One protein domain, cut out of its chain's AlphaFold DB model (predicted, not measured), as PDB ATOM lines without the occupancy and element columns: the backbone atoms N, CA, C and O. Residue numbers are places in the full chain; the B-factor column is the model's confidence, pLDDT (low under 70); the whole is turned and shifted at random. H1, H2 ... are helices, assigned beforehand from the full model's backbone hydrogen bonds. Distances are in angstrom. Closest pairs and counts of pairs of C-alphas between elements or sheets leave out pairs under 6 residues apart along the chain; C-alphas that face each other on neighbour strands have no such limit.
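This is residues 60 to 102 of the 254 residues of an uncharacterized protein of Prevotella oris F0302 (UniProt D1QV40). Three short helices are strung one after another in a zigzag, with H2 in the middle, H1 turning off one end of it and H3 off the other, and no closed core between them. Past the corner of H2 and H3, residues 92 to 102 stick out from this row as a free arm, of which 92 to 94 belong to H3. The printed part has 43 residues, with three named helices in the order H1, H2, H3 and no named strand, and its class is all helix. It is loose, with a radius of gyration of the C-alphas of 13.0 A, and flat in outline, spanning 33 by 24 by 13 A.

Start at the longest helix, H2, residues 73 to 82, and look first toward its beginning. There you find H1, residues 64 to 70, which only just touches H2, with 3 pairs of C-alphas within 8 A, and only at the corner by their link. Their closest C-alphas are those of Phe 70 and Ser 76, 5.4 A apart. The two helices run the same way at a steep tilt of 61 degrees. Now look toward the end of H2, where H3, residues 87 to 94, touches it only at the corner by their link, with 4 pairs of C-alphas within 8 A. Here the closest C-alphas are those of Leu 81 and Ala 87, 5.9 A apart, and the lines of H2 and H3 are about perpendicular, at 77 degrees. H1 and H3 are apart. In the backbones of H1, H2 and H3, every O i to N i+4 pair is within hydrogen-bond range.

Find C-alpha 73 at (263.217, 372.242, 397.316); from there H2 runs through its 10 residues to C-alpha 82 at (267.226, 384.949, 392.208), 14.3 A away. Go back to C-alpha 64 at (252.707, 372.571, 401.730), where H1 begins; its 7 residues measure 9.9 A from first to last C-alpha. H3 has 8 residues, measures 10.2 A from first to last C-alpha, and ends at C-alpha 94, at (282.658, 379.867, 396.397).

The two C-alphas farthest apart are those of Tyr 68 and Asp 102, at 36.5 A. Without residues 92 to 102, which stand free, the body has 32 residues and spans 30 by 13 by 11 A. The links from H1 to H2, with 2 residues between them, and from H2 to H3, with 4, are both tight. The printed part runs from residue 60 to 102 with no cut. Its mean pLDDT is 90.6, and no printed residue is under 70.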
ATOM      1  N   GLU A  60     256.573 368.806 400.754       93.50
ATOM      2  CA  GLU A  60     255.138 368.853 401.070       93.50
ATOM      3  C   GLU A  60     254.848 368.604 402.562       93.50
ATOM      4  O   GLU A  60     253.901 369.172 403.107       93.50
ATOM      5  N   ASP A  61     255.671 367.799 403.242       92.75
ATOM      6  CA  ASP A  61     255.537 367.557 404.682       92.75
ATOM      7  C   ASP A  61     256.093 368.720 405.517       92.75
ATOM      8  O   ASP A  61     255.603 368.976 406.617       92.75
ATOM      9  N   PHE A  62     257.116 369.416 405.010       90.06
ATOM     10  CA  PHE A  62     257.727 370.571 405.670       90.06
ATOM     11  C   PHE A  62     256.893 371.847 405.496       90.06
ATOM     12  O   PHE A  62     256.572 372.520 406.475       90.06
ATOM     13  N   ASP A  63     256.536 372.163 404.251       90.56
ATOM     14  CA  ASP A  63     255.801 373.360 403.851       90.56
ATOM     15  C   ASP A  63     254.968 373.079 402.587       90.56
ATOM     16  O   ASP A  63     255.449 373.086 401.447       90.56
ATOM     17  N   LYS A  64     253.669 372.847 402.803       93.44
ATOM     18  CA  LYS A  64     252.707 372.571 401.730       93.44
ATOM     19  C   LYS A  64     252.576 373.724 400.746       93.44
ATOM     20  O   LYS A  64     252.423 373.473 399.552       93.44
ATOM     21  N   ASP A  65     252.635 374.964 401.218       91.56
ATOM     22  CA  ASP A  65     252.446 376.136 400.367       91.56
ATOM     23  C   ASP A  65     253.672 376.343 399.469       91.56
ATOM     24  O   ASP A  65     253.532 376.565 398.258       91.56
ATOM     25  N   ALA A  66     254.878 376.150 400.017       88.44
ATOM     26  CA  ALA A  66     256.109 376.109 399.233       88.44
ATOM     27  C   ALA A  66     256.080 374.973 398.201       88.44
ATOM     28  O   ALA A  66     256.422 375.187 397.037       88.44
ATOM     29  N   PHE A  67     255.608 373.779 398.571       91.56
ATOM     30  CA  PHE A  67     255.442 372.683 397.616       91.56
ATOM     31  C   PHE A  67     254.437 373.020 396.508       91.56
ATOM     32  O   PHE A  67     254.730 372.808 395.329       91.56
ATOM     33  N   TYR A  68     253.266 373.575 396.830       92.94
ATOM     34  CA  TYR A  68     252.282 373.941 395.809       92.94
ATOM     35  C   TYR A  68     252.838 374.956 394.813       92.94
ATOM     36  O   TYR A  68     252.561 374.816 393.614       92.94
ATOM     37  N   THR A  69     253.654 375.892 395.295       91.94
ATOM     38  CA  THR A  69     254.252 376.971 394.504       91.94
ATOM     39  C   THR A  69     255.450 376.494 393.676       91.94
ATOM     40  O   THR A  69     255.492 376.732 392.470       91.94
ATOM     41  N   PHE A  70     256.397 375.770 394.278       92.00
ATOM     42  CA  PHE A  70     257.706 375.471 393.673       92.00
ATOM     43  C   PHE A  70     257.903 374.006 393.263       92.00
ATOM     44  O   PHE A  70     258.785 373.701 392.460       92.00
ATOM     45  N   LYS A  71     257.067 373.090 393.767       92.00
ATOM     46  CA  LYS A  71     257.109 371.623 393.580       92.00
ATOM     47  C   LYS A  71     258.313 370.905 394.189       92.00
ATOM     48  O   LYS A  71     258.157 369.772 394.626       92.00
ATOM     49  N   THR A  72     259.495 371.511 394.218       90.94
ATOM     50  CA  THR A  72     260.717 370.900 394.761       90.94
ATOM     51  C   THR A  72     261.514 371.905 395.576       90.94
ATOM     52  O   THR A  72     261.435 373.109 395.329       90.94
ATOM     53  N   LEU A  73     262.321 371.404 396.518       88.12
ATOM     54  CA  LEU A  73     263.217 372.242 397.316       88.12
ATOM     55  C   LEU A  73     264.204 373.011 396.424       88.12
ATOM     56  O   LEU A  73     264.382 374.209 396.609       88.12
ATOM     57  N   ASP A  74     264.768 372.357 395.405       89.50
ATOM     58  CA  ASP A  74     265.686 372.991 394.450       89.50
ATOM     59  C   ASP A  74     265.061 374.185 393.724       89.50
ATOM     60  O   ASP A  74     265.724 375.202 393.521       89.50
ATOM     61  N   ASN A  75     263.791 374.082 393.321       91.69
ATOM     62  CA  ASN A  75     263.095 375.186 392.667       91.69
ATOM     63  C   ASN A  75     262.833 376.336 393.645       91.69
ATOM     64  O   ASN A  75     263.008 377.492 393.261       91.69
ATOM     65  N   SER A  76     262.473 376.027 394.897       88.56
ATOM     66  CA  SER A  76     262.332 377.029 395.960       88.56
ATOM     67  C   SER A  76     263.648 377.779 396.176       88.56
ATOM     68  O   SER A  76     263.676 379.006 396.137       88.56
ATOM     69  N   CYS A  77     264.757 377.049 396.332       88.44
ATOM     70  CA  CYS A  77     266.084 377.627 396.540       88.44
ATOM     71  C   CYS A  77     266.533 378.486 395.354       88.44
ATOM     72  O   CYS A  77     267.041 379.583 395.559       88.44
ATOM     73  N   LYS A  78     266.323 378.026 394.112       89.06
ATOM     74  CA  LYS A  78     266.670 378.799 392.908       89.06
ATOM     75  C   LYS A  78     265.915 380.120 392.826       89.06
ATOM     76  O   LYS A  78     266.519 381.116 392.442       89.06
ATOM     77  N   LEU A  79     264.628 380.133 393.178       88.12
ATOM     78  CA  LEU A  79     263.857 381.373 393.182       88.12
ATOM     79  C   LEU A  79     264.349 382.328 394.274       88.12
ATOM     80  O   LEU A  79     264.618 383.483 393.974       88.12
ATOM     81  N   LEU A  80     264.533 381.845 395.505       87.19
ATOM     82  CA  LEU A  80     265.022 382.683 396.608       87.19
ATOM     83  C   LEU A  80     266.412 383.267 396.318       87.19
ATOM     84  O   LEU A  80     266.677 384.421 396.627       87.19
ATOM     85  N   LEU A  81     267.297 382.496 395.680       90.38
ATOM     86  CA  LEU A  81     268.600 383.000 395.242       90.38
ATOM     87  C   LEU A  81     268.483 384.035 394.117       90.38
ATOM     88  O   LEU A  81     269.361 384.878 393.995       90.38
ATOM     89  N   SER A  82     267.424 383.989 393.302       89.44
ATOM     90  CA  SER A  82     267.226 384.949 392.208       89.44
ATOM     91  C   SER A  82     266.803 386.342 392.674       89.44
ATOM     92  O   SER A  82     266.946 387.290 391.905       89.44
ATOM     93  N   ASP A  83     266.353 386.481 393.927       89.62
ATOM     94  CA  ASP A  83     266.091 387.787 394.546       89.62
ATOM     95  C   ASP A  83     267.391 388.586 394.776       89.62
ATOM     96  O   ASP A  83     267.347 389.805 394.946       89.62
ATOM     97  N   PHE A  84     268.550 387.917 394.736       87.81
ATOM     98  CA  PHE A  84     269.868 388.506 394.959       87.81
ATOM     99  C   PHE A  84     270.753 388.326 393.721       87.81
ATOM    100  O   PHE A  84     271.223 387.227 393.414       87.81
ATOM    101  N   GLU A  85     271.005 389.419 392.999       89.38
ATOM    102  CA  GLU A  85     271.821 389.396 391.782       89.38
ATOM    103  C   GLU A  85     273.216 388.799 392.049       89.38
ATOM    104  O   GLU A  85     273.935 389.224 392.953       89.38
ATOM    105  N   GLY A  86     273.600 387.783 391.268       88.69
ATOM    106  CA  GLY A  86     274.897 387.111 391.389       88.69
ATOM    107  C   GLY A  86     275.011 386.090 392.528       88.69
ATOM    108  O   GLY A  86     276.060 385.451 392.660       88.69
ATOM    109  N   ALA A  87     273.978 385.901 393.361       89.12
ATOM    110  CA  ALA A  87     274.054 385.000 394.512       89.12
ATOM    111  C   ALA A  87     274.221 383.529 394.106       89.12
ATOM    112  O   ALA A  87     274.991 382.805 394.738       89.12
ATOM    113  N   ALA A  88     273.546 383.088 393.039       90.12
ATOM    114  CA  ALA A  88     273.653 381.718 392.539       90.12
ATOM    115  C   ALA A  88     275.059 381.422 391.989       90.12
ATOM    116  O   ALA A  88     275.662 380.414 392.357       90.12
ATOM    117  N   GLU A  89     275.611 382.319 391.170       92.31
ATOM    118  CA  GLU A  89     276.961 382.206 390.615       92.31
ATOM    119  C   GLU A  89     278.025 382.265 391.716       92.31
ATOM    120  O   GLU A  89     279.005 381.515 391.690       92.31
ATOM    121  N   ASN A  90     277.835 383.140 392.707       90.19
ATOM    122  CA  ASN A  90     278.729 383.243 393.852       90.19
ATOM    123  C   ASN A  90     278.707 381.957 394.688       90.19
ATOM    124  O   ASN A  90     279.770 381.435 395.027       90.19
ATOM    125  N   LEU A  91     277.520 381.409 394.961       90.44
ATOM    126  CA  LEU A  91     277.358 380.147 395.678       90.44
ATOM    127  C   LEU A  91     277.981 378.972 394.913       90.44
ATOM    128  O   LEU A  91     278.658 378.149 395.522       90.44
ATOM    129  N   GLU A  92     277.806 378.898 393.592       91.38
ATOM    130  CA  GLU A  92     278.423 377.860 392.756       91.38
ATOM    131  C   GLU A  92     279.956 377.945 392.787       91.38
ATOM    132  O   GLU A  92     280.648 376.931 392.904       91.38
ATOM    133  N   LYS A  93     280.501 379.162 392.724       94.94
ATOM    134  CA  LYS A  93     281.946 379.400 392.656       94.94
ATOM    135  C   LYS A  93     282.654 379.263 394.005       94.94
ATOM    136  O   LYS A  93     283.793 378.795 394.047       94.94
ATOM    137  N   HIS A  94     282.026 379.720 395.084       91.19
ATOM    138  CA  HIS A  94     282.658 379.867 396.397       91.19
ATOM    139  C   HIS A  94     282.097 378.912 397.458       91.19
ATOM    140  O   HIS A  94     282.760 378.674 398.468       91.19
ATOM    141  N   GLY A  95     280.927 378.319 397.215       91.44
ATOM    142  CA  GLY A  95     280.225 377.489 398.185       91.44
ATOM    143  C   GLY A  95     279.686 378.289 399.372       91.44
ATOM    144  O   GLY A  95     279.802 379.511 399.450       91.44
ATOM    145  N   VAL A  96     279.084 377.577 400.325       90.25
ATOM    146  CA  VAL A  96     278.604 378.181 401.573       90.25
ATOM    147  C   VAL A  96     279.792 378.414 402.519       90.25
ATOM    148  O   VAL A  96     280.538 377.464 402.786       90.25
ATOM    149  N   PRO A  97     279.980 379.622 403.080       89.56
ATOM    150  CA  PRO A  97     281.135 379.933 403.918       89.56
ATOM    151  C   PRO A  97     280.959 379.404 405.355       89.56
ATOM    152  O   PRO A  97     280.797 380.168 406.302       89.56
ATOM    153  N   LEU A  98     281.021 378.080 405.537       88.00
ATOM    154  CA  LEU A  98     280.733 377.404 406.816       88.00
ATOM    155  C   LEU A  98     281.547 377.931 408.017       88.00
ATOM    156  O   LEU A  98     281.040 377.930 409.131       88.00
ATOM    157  N   GLY A  99     282.781 378.400 407.803       89.00
ATOM    158  CA  GLY A  99     283.658 378.912 408.868       89.00
ATOM    159  C   GLY A  99     283.571 380.421 409.122       89.00
ATOM    160  O   GLY A  99     284.388 380.954 409.870       89.00
ATOM    161  N   LEU A 100     282.658 381.147 408.468       93.25
ATOM    162  CA  LEU A 100     282.544 382.598 408.639       93.25
ATOM    163  C   LEU A 100     282.041 382.966 410.039       93.25
ATOM    164  O   LEU A 100     282.649 383.793 410.717       93.25
ATOM    165  N   TRP A 101     280.983 382.304 410.503       93.25
ATOM    166  CA  TRP A 101     280.396 382.580 411.814       93.25
ATOM    167  C   TRP A 101     281.321 382.215 412.975       93.25
ATOM    168  O   TRP A 101     281.277 382.878 414.006       93.25
ATOM    169  N   ASP A 102     282.227 381.251 412.786       91.69
ATOM    170  CA  ASP A 102     283.285 380.957 413.760       91.69
ATOM    171  C   ASP A 102     284.231 382.157 413.950       91.69
ATOM    172  O   ASP A 102     284.719 382.394 415.051       91.69
TER     173      ASP A 102